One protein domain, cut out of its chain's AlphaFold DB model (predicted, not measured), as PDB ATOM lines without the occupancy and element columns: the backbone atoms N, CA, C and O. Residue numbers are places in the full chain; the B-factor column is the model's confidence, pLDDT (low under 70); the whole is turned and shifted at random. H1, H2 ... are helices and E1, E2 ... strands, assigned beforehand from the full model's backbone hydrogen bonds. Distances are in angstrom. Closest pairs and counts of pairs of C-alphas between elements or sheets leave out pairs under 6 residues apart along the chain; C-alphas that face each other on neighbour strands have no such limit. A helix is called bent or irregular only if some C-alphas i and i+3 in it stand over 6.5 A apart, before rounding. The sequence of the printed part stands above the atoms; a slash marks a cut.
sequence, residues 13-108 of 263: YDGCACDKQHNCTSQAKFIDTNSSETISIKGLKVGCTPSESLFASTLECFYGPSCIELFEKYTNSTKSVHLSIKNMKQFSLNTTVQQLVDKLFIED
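Overview. This is residues 13 to 108 of the 263 residues of the protein "Hypothetical protein" of Adineta ricciae (UniProt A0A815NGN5). A two-strand hairpin, E1 and E2, with E2 sharply bent, makes one part of a flat domain, and three short helices follow it: H1 packs by the end of E2, H2 packs by the bend, and H3 is only loosely joined to the strands. From H3 a long loop, residues 76 to 96, leads round to H4, which packs on H1. The printed part has 96 residues, in the order E1, E2, H1, H2, H3, H4; the two strands are antiparallel, and the class is mixed, with under half of the residues, 45, in named elements. It is only just compact, close to loose, with a radius of gyration of the C-alphas of 15.0 A, and spans 42 by 36 by 17 A.

Along the chain. E1, residues 25 to 31, is 17.3 A long and begins with C-alpha 25 at (112.907, 286.715, 202.084). E2, residues 38 to 47, is 16.9 A long and bends by 110 degrees at residue 43. H1 is residues 50 to 56, 10.0 A; H2 is 60 to 63, 5.7 A; H3 is 65 to 75, 15.3 A. H4, residues 97 to 102, 8.5 A, ends with C-alpha 102 at (111.004, 278.727, 219.649).

Arrangement. In the hairpin of E1 and E2, N 28 and O 44 are 2.9 A apart, as are N 41 and O 28, within hydrogen-bond range. The closest C-alphas of E2 and H1 are those of Val 46 and Ser 53, 4.7 A; of E2 and H2, Gly 43 and Glu 60, 5.8 A; of E2 and H3, Ile 41 and Cys 67, 7.4 A. H2 and H3 only just touch, with 3 pairs of C-alphas within 8 A, and only at the corner; the closest are Cys 61 and Cys 67, 5.4 A. H1 and H4 touch, about perpendicular at 83 degrees, C-alphas 55 and 98 being closest at 4.4 A. H1 and H3 are apart. Every O i to N i+4 pair is within hydrogen-bond range in H1, H3 and H4; H2 is too short for one.

Size, cuts and confidence. The C-alphas of Asn 34 and Asp 108 are the two farthest apart, 46.2 A. The printed part has no cut, and the link from H3 to H4 is long. Mean pLDDT of the printed part is 84.9; residue 35 and residues 78 to 87 are under 70.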
ATOM      1  N   TYR A  13     112.264 291.222 197.059       87.44
ATOM      2  CA  TYR A  13     112.819 289.879 197.241       87.44
ATOM      3  C   TYR A  13     111.822 288.858 196.678       87.44
ATOM      4  O   TYR A  13     110.685 288.819 197.134       87.44
ATOM      5  N   ASP A  14     112.198 288.085 195.651       85.75
ATOM      6  CA  ASP A  14     111.341 287.087 194.972       85.75
ATOM      7  C   ASP A  14     109.912 287.581 194.646       85.75
ATOM      8  O   ASP A  14     108.913 286.902 194.873       85.75
ATOM      9  N   GLY A  15     109.800 288.808 194.121       86.81
ATOM     10  CA  GLY A  15     108.513 289.428 193.772       86.81
ATOM     11  C   GLY A  15     107.718 289.989 194.961       86.81
ATOM     12  O   GLY A  15     106.643 290.554 194.766       86.81
ATOM     13  N   CYS A  16     108.248 289.884 196.180       88.75
ATOM     14  CA  CYS A  16     107.690 290.440 197.406       88.75
ATOM     15  C   CYS A  16     108.389 291.765 197.748       88.75
ATOM     16  O   CYS A  16     109.611 291.819 197.884       88.75
ATOM     17  N   ALA A  17     107.618 292.849 197.848       90.38
ATOM     18  CA  ALA A  17     108.138 294.197 198.056       90.38
ATOM     19  C   ALA A  17     108.105 294.595 199.542       90.38
ATOM     20  O   ALA A  17     107.081 294.440 200.215       90.38
ATOM     21  N   CYS A  18     109.224 295.127 200.042       89.69
ATOM     22  CA  CYS A  18     109.423 295.431 201.462       89.69
ATOM     23  C   CYS A  18     108.561 296.575 202.013       89.69
ATOM     24  O   CYS A  18     108.451 296.734 203.228       89.69
ATOM     25  N   ASP A  19     107.965 297.376 201.133       87.62
ATOM     26  CA  ASP A  19     106.983 298.409 201.464       87.62
ATOM     27  C   ASP A  19     105.592 297.823 201.763       87.62
ATOM     28  O   ASP A  19     104.811 298.432 202.490       87.62
ATOM     29  N   LYS A  20     105.286 296.636 201.223       87.94
ATOM     30  CA  LYS A  20     103.996 295.951 201.392       87.94
ATOM     31  C   LYS A  20     104.036 294.863 202.457       87.94
ATOM     32  O   LYS A  20     103.047 294.666 203.159       87.94
ATOM     33  N   GLN A  21     105.135 294.119 202.537       87.25
ATOM     34  CA  GLN A  21     105.286 292.969 203.427       87.25
ATOM     35  C   GLN A  21     106.684 292.959 204.048       87.25
ATOM     36  O   GLN A  21     107.687 293.106 203.359       87.25
ATOM     37  N   HIS A  22     106.762 292.767 205.366       84.75
ATOM     38  CA  HIS A  22     108.042 292.773 206.085       84.75
ATOM     39  C   HIS A  22     108.736 291.405 206.123       84.75
ATOM     40  O   HIS A  22     109.939 291.339 206.363       84.75
ATOM     41  N   ASN A  23     107.995 290.329 205.858       87.81
ATOM     42  CA  ASN A  23     108.450 288.937 205.882       87.81
ATOM     43  C   ASN A  23     108.964 288.439 204.515       87.81
ATOM     44  O   ASN A  23     109.142 287.234 204.321       87.81
ATOM     45  N   CYS A  24     109.193 289.337 203.551       91.00
ATOM     46  CA  CYS A  24     109.797 288.954 202.279       91.00
ATOM     47  C   CYS A  24     111.234 288.478 202.513       91.00
ATOM     48  O   CYS A  24     112.041 289.200 203.105       91.00
ATOM     49  N   THR A  25     111.558 287.283 202.015       92.69
ATOM     50  CA  THR A  25     112.907 286.715 202.084       92.69
ATOM     51  C   THR A  25     113.275 286.026 200.774       92.69
ATOM     52  O   THR A  25     112.418 285.453 200.109       92.69
ATOM     53  N   SER A  26     114.560 286.055 200.440       92.31
ATOM     54  CA  SER A  26     115.178 285.393 199.290       92.31
ATOM     55  C   SER A  26     116.490 284.732 199.696       92.31
ATOM     56  O   SER A  26     117.046 285.008 200.761       92.31
ATOM     57  N   GLN A  27     117.013 283.856 198.839       92.00
ATOM     58  CA  GLN A  27     118.300 283.201 199.073       92.00
ATOM     59  C   GLN A  27     119.444 284.225 199.139       92.00
ATOM     60  O   GLN A  27     119.572 285.065 198.247       92.00
ATOM     61  N   ALA A  28     120.300 284.129 200.161       90.88
ATOM     62  CA  ALA A  28     121.496 284.958 200.266       90.88
ATOM     63  C   ALA A  28     122.510 284.593 199.172       90.88
ATOM     64  O   ALA A  28     122.725 283.412 198.878       90.88
ATOM     65  N   LYS A  29     123.149 285.606 198.578       89.25
ATOM     66  CA  LYS A  29     124.147 285.432 197.518       89.25
ATOM     67  C   LYS A  29     125.322 286.383 197.719       89.25
ATOM     68  O   LYS A  29     125.111 287.539 198.080       89.25
ATOM     69  N   PHE A  30     126.534 285.917 197.437       85.62
ATOM     70  CA  PHE A  30     127.676 286.796 197.201       85.62
ATOM     71  C   PHE A  30     127.636 287.303 195.763       85.62
ATOM     72  O   PHE A  30     127.299 286.545 194.853       85.62
ATOM     73  N   ILE A  31     127.974 288.577 195.577       82.06
ATOM     74  CA  ILE A  31     128.086 289.214 194.267       82.06
ATOM     75  C   ILE A  31     129.557 289.576 194.094       82.06
ATOM     76  O   ILE A  31     130.061 290.439 194.814       82.06
ATOM     77  N   ASP A  32     130.246 288.904 193.175       74.44
ATOM     78  CA  ASP A  32     131.596 289.307 192.792       74.44
ATOM     79  C   ASP A  32     131.510 290.534 191.878       74.44
ATOM     80  O   ASP A  32     130.877 290.513 190.818       74.44
ATOM     81  N   THR A  33     132.155 291.622 192.298       70.50
ATOM     82  CA  THR A  33     132.177 292.893 191.566       70.50
ATOM     83  C   THR A  33     132.894 292.784 190.221       70.50
ATOM     84  O   THR A  33     132.677 293.636 189.364       70.50
ATOM     85  N   ASN A  34     133.726 291.757 190.020       73.88
ATOM     86  CA  ASN A  34     134.549 291.612 188.818       73.88
ATOM     87  C   ASN A  34     133.927 290.707 187.750       73.88
ATOM     88  O   ASN A  34     134.165 290.919 186.563       73.88
ATOM     89  N   SER A  35     133.148 289.699 188.147       68.25
ATOM     90  CA  SER A  35     132.673 288.639 187.243       68.25
ATOM     91  C   SER A  35     131.154 288.600 187.066       68.25
ATOM     92  O   SER A  35     130.663 287.842 186.234       68.25
ATOM     93  N   SER A  36     130.390 289.420 187.806       71.31
ATOM     94  CA  SER A  36     128.914 289.351 187.862       71.31
ATOM     95  C   SER A  36     128.372 287.962 188.249       71.31
ATOM     96  O   SER A  36     127.175 287.701 188.120       71.31
ATOM     97  N   GLU A  37     129.235 287.062 188.726       77.31
ATOM     98  CA  GLU A  37     128.867 285.724 189.156       77.31
ATOM     99  C   GLU A  37     128.228 285.805 190.546       77.31
ATOM    100  O   GLU A  37     128.761 286.432 191.468       77.31
ATOM    101  N   THR A  38     127.050 285.192 190.698       81.25
ATOM    102  CA  THR A  38     126.336 285.167 191.976       81.25
ATOM    103  C   THR A  38     126.449 283.796 192.619       81.25
ATOM    104  O   THR A  38     125.865 282.829 192.122       81.25
ATOM    105  N   ILE A  39     127.133 283.712 193.758       84.44
ATOM    106  CA  ILE A  39     127.276 282.458 194.504       84.44
ATOM    107  C   ILE A  39     126.213 282.415 195.593       84.44
ATOM    108  O   ILE A  39     126.219 283.241 196.502       84.44
ATOM    109  N   SER A  40     125.293 281.453 195.509       86.62
ATOM    110  CA  SER A  40     124.233 281.291 196.510       86.62
ATOM    111  C   SER A  40     124.759 280.585 197.757       86.62
ATOM    112  O   SER A  40     125.361 279.517 197.664       86.62
ATOM    113  N   ILE A  41     124.508 281.168 198.927       89.31
ATOM    114  CA  ILE A  41     124.977 280.641 200.208       89.31
ATOM    115  C   ILE A  41     123.893 279.748 200.782       89.31
ATOM    116  O   ILE A  41     122.813 280.235 201.100       89.31
ATOM    117  N   LYS A  42     124.163 278.450 200.918       89.25
ATOM    118  CA  LYS A  42     123.167 277.486 201.396       89.25
ATOM    119  C   LYS A  42     122.672 277.856 202.800       89.25
ATOM    120  O   LYS A  42     123.465 278.227 203.662       89.25
ATOM    121  N   GLY A  43     121.363 277.781 203.017       89.25
ATOM    122  CA  GLY A  43     120.747 277.997 204.326       89.25
ATOM    123  C   GLY A  43     120.568 279.446 204.760       89.25
ATOM    124  O   GLY A  43     119.634 279.737 205.496       89.25
ATOM    125  N   LEU A  44     121.376 280.383 204.266       91.75
ATOM    126  CA  LEU A  44     121.217 281.796 204.600       91.75
ATOM    127  C   LEU A  44     120.214 282.489 203.680       91.75
ATOM    128  O   LEU A  44     120.236 282.330 202.457       91.75
ATOM    129  N   LYS A  45     119.354 283.304 204.281       93.88
ATOM    130  CA  LYS A  45     118.371 284.142 203.604       93.88
ATOM    131  C   LYS A  45     118.610 285.612 203.901       93.88
ATOM    132  O   LYS A  45     119.095 285.983 204.967       93.88
ATOM    133  N   VAL A  46     118.240 286.442 202.940       92.00
ATOM    134  CA  VAL A  46     118.182 287.900 203.046       92.00
ATOM    135  C   VAL A  46     116.739 288.339 202.876       92.00
ATOM    136  O   VAL A  46     115.971 287.691 202.177       92.00
ATOM    137  N   GLY A  47     116.357 289.430 203.511       91.38
ATOM    138  CA  GLY A  47     114.989 289.914 203.514       91.38
ATOM    139  C   GLY A  47     114.917 291.354 203.984       91.38
ATOM    140  O   GLY A  47     115.935 292.000 204.232       91.38
ATOM    141  N   CYS A  48     113.698 291.862 204.116       90.69
ATOM    142  CA  CYS A  48     113.462 293.276 204.411       90.69
ATOM    143  C   CYS A  48     114.026 293.728 205.760       90.69
ATOM    144  O   CYS A  48     114.388 294.892 205.920       90.69
ATOM    145  N   THR A  49     114.093 292.818 206.734       90.19
ATOM    146  CA  THR A  49     114.675 293.087 208.050       90.19
ATOM    147  C   THR A  49     115.704 292.016 208.418       90.19
ATOM    148  O   THR A  49     115.554 290.853 208.018       90.19
ATOM    149  N   PRO A  50     116.741 292.358 209.209       90.94
ATOM    150  CA  PRO A  50     117.717 291.378 209.680       90.94
ATOM    151  C   PRO A  50     117.092 290.245 210.503       90.94
ATOM    152  O   PRO A  50     117.545 289.109 210.406       90.94
ATOM    153  N   SER A  51     116.041 290.527 211.281       92.38
ATOM    154  CA  SER A  51     115.348 289.524 212.098       92.38
ATOM    155  C   SER A  51     114.618 288.492 211.248       92.38
ATOM    156  O   SER A  51     114.813 287.300 211.455       92.38
ATOM    157  N   GLU A  52     113.838 288.927 210.255       91.88
ATOM    158  CA  GLU A  52     113.127 288.016 209.344       91.88
ATOM    159  C   GLU A  52     114.110 287.205 208.498       91.88
ATOM    160  O   GLU A  52     113.955 285.997 208.331       91.88
ATOM    161  N   SER A  53     115.182 287.858 208.038       93.31
ATOM    162  CA  SER A  53     116.285 287.199 207.331       93.31
ATOM    163  C   SER A  53     116.892 286.082 208.179       93.31
ATOM    164  O   SER A  53     117.050 284.956 207.709       93.31
ATOM    165  N   LEU A  54     117.192 286.376 209.448       94.12
ATOM    166  CA  LEU A  54     117.781 285.420 210.375       94.12
ATOM    167  C   LEU A  54     116.814 284.275 210.687       94.12
ATOM    168  O   LEU A  54     117.197 283.120 210.549       94.12
ATOM    169  N   PHE A  55     115.569 284.575 211.057       94.56
ATOM    170  CA  PHE A  55     114.563 283.572 211.412       94.56
ATOM    171  C   PHE A  55     114.251 282.610 210.269       94.56
ATOM    172  O   PHE A  55     114.116 281.408 210.510       94.56
ATOM    173  N   ALA A  56     114.212 283.111 209.034       93.69
ATOM    174  CA  ALA A  56     113.989 282.297 207.847       93.69
ATOM    175  C   ALA A  56     115.240 281.526 207.376       93.69
ATOM    176  O   ALA A  56     115.119 280.652 206.511       93.69
ATOM    177  N   SER A  57     116.423 281.843 207.915       95.19
ATOM    178  CA  SER A  57     117.679 281.148 207.621       95.19
ATOM    179  C   SER A  57     117.830 279.858 208.433       95.19
ATOM    180  O   SER A  57     117.204 279.671 209.475       95.19
ATOM    181  N   THR A  58     118.710 278.973 207.978       94.12
ATOM    182  CA  THR A  58     119.236 277.812 208.702       94.12
ATOM    183  C   THR A  58     120.722 278.035 209.003       94.12
ATOM    184  O   THR A  58     121.393 278.849 208.365       94.12
ATOM    185  N   LEU A  59     121.259 277.309 209.988       89.50
ATOM    186  CA  LEU A  59     122.674 277.407 210.375       89.50
ATOM    187  C   LEU A  59     123.571 276.393 209.646       89.50
ATOM    188  O   LEU A  59     124.745 276.267 209.983       89.50
ATOM    189  N   GLU A  60     123.053 275.681 208.641       88.56
ATOM    190  CA  GLU A  60     123.752 274.568 207.980       88.56
ATOM    191  C   GLU A  60     125.121 274.952 207.399       88.56
ATOM    192  O   GLU A  60     126.068 274.173 207.481       88.56
ATOM    193  N   CYS A  61     125.248 276.162 206.853       87.38
ATOM    194  CA  CYS A  61     126.490 276.634 206.248       87.38
ATOM    195  C   CYS A  61     127.624 276.771 207.276       87.38
ATOM    196  O   CYS A  61     128.777 276.497 206.958       87.38
ATOM    197  N   PHE A  62     127.313 277.099 208.532       85.62
ATOM    198  CA  PHE A  62     128.330 277.295 209.568       85.62
ATOM    199  C   PHE A  62     129.004 275.995 210.031       85.62
ATOM    200  O   PHE A  62     130.008 276.040 210.737       85.62
ATOM    201  N   TYR A  63     128.472 274.843 209.619       84.56
ATOM    202  CA  TYR A  63     129.017 273.526 209.940       84.56
ATOM    203  C   TYR A  63     129.739 272.856 208.758       84.56
ATOM    204  O   TYR A  63     130.326 271.787 208.925       84.56
ATOM    205  N   GLY A  64     129.687 273.444 207.556       83.56
ATOM    206  CA  GLY A  64     130.315 272.898 206.352       83.56
ATOM    207  C   GLY A  64     131.644 273.595 206.034       83.56
ATOM    208  O   GLY A  64     131.635 274.815 205.865       83.56
ATOM    209  N   PRO A  65     132.771 272.871 205.873       81.50
ATOM    210  CA  PRO A  65     134.076 273.494 205.628       81.50
ATOM    211  C   PRO A  65     134.091 274.335 204.344       81.50
ATOM    212  O   PRO A  65     134.548 275.473 204.360       81.50
ATOM    213  N   SER A  66     133.467 273.842 203.271       85.44
ATOM    214  CA  SER A  66     133.369 274.555 201.990       85.44
ATOM    215  C   SER A  66     132.645 275.900 202.090       85.44
ATOM    216  O   SER A  66     132.949 276.831 201.348       85.44
ATOM    217  N   CYS A  67     131.678 276.019 203.001       86.50
ATOM    218  CA  CYS A  67     130.906 277.241 203.167       86.50
ATOM    219  C   CYS A  67     131.658 278.269 204.026       86.50
ATOM    220  O   CYS A  67     131.617 279.462 203.733       86.50
ATOM    221  N   ILE A  68     132.409 277.811 205.034       85.31
ATOM    222  CA  ILE A  68     133.299 278.666 205.831       85.31
ATOM    223  C   ILE A  68     134.433 279.235 204.970       85.31
ATOM    224  O   ILE A  68     134.669 280.439 205.012       85.31
ATOM    225  N   GLU A  69     135.064 278.419 204.122       86.25
ATOM    226  CA  GLU A  69     136.097 278.878 203.180       86.25
ATOM    227  C   GLU A  69     135.562 279.948 202.210       86.25
ATOM    228  O   GLU A  69     136.239 280.936 201.913       86.25
ATOM    229  N   LEU A  70     134.311 279.796 201.754       85.06
ATOM    230  CA  LEU A  70     133.608 280.819 200.972       85.06
ATOM    231  C   LEU A  70     133.481 282.132 201.755       85.06
ATOM    232  O   LEU A  70     133.789 283.197 201.220       85.06
ATOM    233  N   PHE A  71     133.070 282.074 203.022       84.81
ATOM    234  CA  PHE A  71     132.989 283.260 203.875       84.81
ATOM    235  C   PHE A  71     134.351 283.923 204.085       84.81
ATOM    236  O   PHE A  71     134.447 285.142 203.953       84.81
ATOM    237  N   GLU A  72     135.401 283.158 204.368       85.38
ATOM    238  CA  GLU A  72     136.762 283.679 204.549       85.38
ATOM    239  C   GLU A  72     137.252 284.408 203.293       85.38
ATOM    240  O   GLU A  72     137.725 285.544 203.382       85.38
ATOM    241  N   LYS A  73     137.032 283.811 202.113       84.56
ATOM    242  CA  LYS A  73     137.391 284.402 200.818       84.56
ATOM    243  C   LYS A  73     136.686 285.738 200.565       84.56
ATOM    244  O   LYS A  73     137.329 286.684 200.125       84.56
ATOM    245  N   TYR A  74     135.379 285.823 200.819       81.44
ATOM    246  CA  TYR A  74     134.593 287.026 200.510       81.44
ATOM    247  C   TYR A  74     134.644 288.106 201.600       81.44
ATOM    248  O   TYR A  74     134.376 289.270 201.314       81.44
ATOM    249  N   THR A  75     134.993 287.751 202.840       80.19
ATOM    250  CA  THR A  75     135.077 288.708 203.961       80.19
ATOM    251  C   THR A  75     136.503 289.152 204.286       80.19
ATOM    252  O   THR A  75     136.675 290.035 205.124       80.19
ATOM    253  N   ASN A  76     137.523 288.573 203.637       80.38
ATOM    254  CA  ASN A  76     138.941 288.750 203.982       80.38
ATOM    255  C   ASN A  76     139.225 288.494 205.478       80.38
ATOM    256  O   ASN A  76     140.110 289.111 206.075       80.38
ATOM    257  N   SER A  77     138.449 287.606 206.108       73.19
ATOM    258  CA  SER A  77     138.609 287.254 207.517       73.19
ATOM    259  C   SER A  77     139.584 286.092 207.660       73.19
ATOM    260  O   SER A  77     139.388 285.034 207.075       73.19
ATOM    261  N   THR A  78     140.618 286.266 208.483       65.31
ATOM    262  CA  THR A  78     141.607 285.223 208.816       65.31
ATOM    263  C   THR A  78     141.209 284.374 210.025       65.31
ATOM    264  O   THR A  78     141.946 283.476 210.429       65.31
ATOM    265  N   LYS A  79     140.057 284.660 210.646       69.56
ATOM    266  CA  LYS A  79     139.553 283.905 211.798       69.56
ATOM    267  C   LYS A  79     138.560 282.852 211.329       69.56
ATOM    268  O   LYS A  79     137.385 283.158 211.137       69.56
ATOM    269  N   SER A  80     139.041 281.618 211.215       61.12
ATOM    270  CA  SER A  80     138.184 280.464 210.972       61.12
ATOM    271  C   SER A  80     137.433 280.098 212.249       61.12
ATOM    272  O   SER A  80     138.042 279.759 213.267       61.12
ATOM    273  N   VAL A  81     136.103 280.187 212.217       63.16
ATOM    274  CA  VAL A  81     135.247 279.628 213.268       63.16
ATOM    275  C   VAL A  81     134.706 278.311 212.737       63.16
ATOM    276  O   VAL A  81     133.677 278.270 212.069       63.16
ATOM    277  N   HIS A  82     135.423 277.225 213.014       65.56
ATOM    278  CA  HIS A  82     134.939 275.890 212.700       65.56
ATOM    279  C   HIS A  82     134.009 275.416 213.819       65.56
ATOM    280  O   HIS A  82     134.463 275.103 214.924       65.56
ATOM    281  N   LEU A  83     132.701 275.382 213.558       68.56
ATOM    282  CA  LEU A  83     131.761 274.753 214.479       68.56
ATOM    283  C   LEU A  83     131.758 273.245 214.229       68.56
ATOM    284  O   LEU A  83     131.252 272.766 213.217       68.56
ATOM    285  N   SER A  84     132.287 272.481 215.182       68.62
ATOM    286  CA  SER A  84     132.178 271.025 215.148       68.62
ATOM    287  C   SER A  84     130.774 270.590 215.564       68.62
ATOM    288  O   SER A  84     130.316 270.891 216.669       68.62
ATOM    289  N   ILE A  85     130.098 269.827 214.705       68.50
ATOM    290  CA  ILE A  85     128.847 269.152 215.064       68.50
ATOM    291  C   ILE A  85     129.182 268.060 216.078       68.50
ATOM    292  O   ILE A  85     129.869 267.092 215.752       68.50
ATOM    293  N   LYS A  86     128.668 268.172 217.304       64.88
ATOM    294  CA  LYS A  86     128.728 267.076 218.273       64.88
ATOM    295  C   LYS A  86     127.318 266.705 218.709       64.88
ATOM    296  O   LYS A  86     126.677 267.460 219.425       64.88
ATOM    297  N   ASN A  87     126.880 265.517 218.287       65.81
ATOM    298  CA  ASN A  87     125.665 264.833 218.739       65.81
ATOM    299  C   ASN A  87     124.399 265.707 218.733       65.81
ATOM    300  O   ASN A  87     123.822 265.967 219.788       65.81
ATOM    301  N   MET A  88     123.951 266.105 217.540       73.56
ATOM    302  CA  MET A  88     122.610 266.661 217.347       73.56
ATOM    303  C   MET A  88     121.564 265.608 217.716       73.56
ATOM    304  O   MET A  88     121.545 264.521 217.134       73.56
ATOM    305  N   LYS A  89     120.727 265.908 218.712       80.94
ATOM    306  CA  LYS A  89     119.675 264.991 219.176       80.94
ATOM    307  C   LYS A  89     118.297 265.476 218.766       80.94
ATOM    308  O   LYS A  89     117.462 264.660 218.387       80.94
ATOM    309  N   GLN A  90     118.061 266.783 218.867       83.81
ATOM    310  CA  GLN A  90     116.734 267.356 218.695       83.81
ATOM    311  C   GLN A  90     116.602 268.139 217.389       83.81
ATOM    312  O   GLN A  90     115.549 268.057 216.752       83.81
ATOM    313  N   PHE A  91     117.635 268.875 216.976       87.69
ATOM    314  CA  PHE A  91     117.587 269.676 215.754       87.69
ATOM    315  C   PHE A  91     118.454 269.091 214.648       87.69
ATOM    316  O   PHE A  91     119.462 268.437 214.885       87.69
ATOM    317  N   SER A  92     118.032 269.325 213.410       87.94
ATOM    318  CA  SER A  92     118.805 268.973 212.221       87.94
ATOM    319  C   SER A  92     119.516 270.216 211.689       87.94
ATOM    320  O   SER A  92     119.086 271.336 211.953       87.94
ATOM    321  N   LEU A  93     120.543 270.043 210.856       85.81
ATOM    322  CA  LEU A  93     121.228 271.172 210.210       85.81
ATOM    323  C   LEU A  93     120.283 272.055 209.372       85.81
ATOM    324  O   LEU A  93     120.498 273.257 209.263       85.81
ATOM    325  N   ASN A  94     119.207 271.470 208.839       89.00
ATOM    326  CA  ASN A  94     118.212 272.165 208.018       89.00
ATOM    327  C   ASN A  94     117.123 272.861 208.854       89.00
ATOM    328  O   ASN A  94     116.151 273.374 208.301       89.00
ATOM    329  N   THR A  95     117.236 272.839 210.184       91.75
ATOM    330  CA  THR A  95     116.291 273.507 211.076       91.75
ATOM    331  C   THR A  95     116.487 275.022 210.994       91.75
ATOM    332  O   THR A  95     117.610 275.529 211.021       91.75
ATOM    333  N   THR A  96     115.377 275.748 210.863       94.62
ATOM    334  CA  THR A  96     115.395 277.216 210.781       94.62
ATOM    335  C   THR A  96     115.751 277.835 212.127       94.62
ATOM    336  O   THR A  96     115.450 277.275 213.183       94.62
ATOM    337  N   VAL A  97     116.348 279.026 212.112       94.94
ATOM    338  CA  VAL A  97     116.659 279.753 213.348       94.94
ATOM    339  C   VAL A  97     115.391 280.075 214.129       94.94
ATOM    340  O   VAL A  97     115.414 280.005 215.352       94.94
ATOM    341  N   GLN A  98     114.264 280.336 213.458       94.69
ATOM    342  CA  GLN A  98     112.983 280.506 214.143       94.69
ATOM    343  C   GLN A  98     112.627 279.288 215.006       94.69
ATOM    344  O   GLN A  98     112.338 279.426 216.189       94.69
ATOM    345  N   GLN A  99     112.729 278.081 214.441       94.12
ATOM    346  CA  GLN A  99     112.449 276.843 215.173       94.12
ATOM    347  C   GLN A  99     113.428 276.610 216.328       94.12
ATOM    348  O   GLN A  99     113.034 276.064 217.361       94.12
ATOM    349  N   LEU A 100     114.690 277.019 216.168       93.56
ATOM    350  CA  LEU A 100     115.680 276.973 217.244       93.56
ATOM    351  C   LEU A 100     115.301 277.935 218.375       93.56
ATOM    352  O   LEU A 100     115.272 277.522 219.531       93.56
ATOM    353  N   VAL A 101     114.945 279.180 218.052       94.06
ATOM    354  CA  VAL A 101     114.515 280.207 219.016       94.06
ATOM    355  C   VAL A 101     113.251 279.779 219.761       94.06
ATOM    356  O   VAL A 101     113.220 279.857 220.988       94.06
ATOM    357  N   ASP A 102     112.255 279.233 219.060       93.62
ATOM    358  CA  ASP A 102     111.004 278.727 219.649       93.62
ATOM    359  C   ASP A 102     111.239 277.605 220.676       93.62
ATOM    360  O   ASP A 102     110.398 277.318 221.534       93.62
ATOM    361  N   LYS A 103     112.395 276.942 220.586       91.56
ATOM    362  CA  LYS A 103     112.853 275.900 221.508       91.56
ATOM    363  C   LYS A 103     114.080 276.321 222.325       91.56
ATOM    364  O   LYS A 103     114.693 275.466 222.965       91.56
ATOM    365  N   LEU A 104     114.419 277.612 222.316       90.44
ATOM    366  CA  LEU A 104     115.538 278.239 223.029       90.44
ATOM    367  C   LEU A 104     116.896 277.568 222.786       90.44
ATOM    368  O   LEU A 104     117.737 277.543 223.680       90.44
ATOM    369  N   PHE A 105     117.102 276.990 221.604       88.38
ATOM    370  CA  PHE A 105     118.326 276.267 221.247       88.38
ATOM    371  C   PHE A 105     118.647 275.076 222.171       88.38
ATOM    372  O   PHE A 105     119.795 274.640 222.261       88.38
ATOM    373  N   ILE A 106     117.653 274.518 222.868       87.12
ATOM    374  CA  ILE A 106     117.876 273.390 223.776       87.12
ATOM    375  C   ILE A 106     117.897 272.076 222.989       87.12
ATOM    376  O   ILE A 106     116.856 271.627 222.515       87.12
ATOM    377  N   GLU A 107     119.071 271.452 222.892       83.31
ATOM    378  CA  GLU A 107     119.287 270.156 222.220       83.31
ATOM    379  C   GLU A 107     118.957 268.939 223.094       83.31
ATOM    380  O   GLU A 107     118.509 267.909 222.595       83.31
ATOM    381  N   ASP A 108     119.212 269.024 224.402       80.88
ATOM    382  CA  ASP A 108     118.948 267.928 225.332       80.88
ATOM    383  C   ASP A 108     118.678 268.444 226.749       80.88
ATOM    384  O   ASP A 108     119.292 269.399 227.228       80.88
TER     385      ASP A 108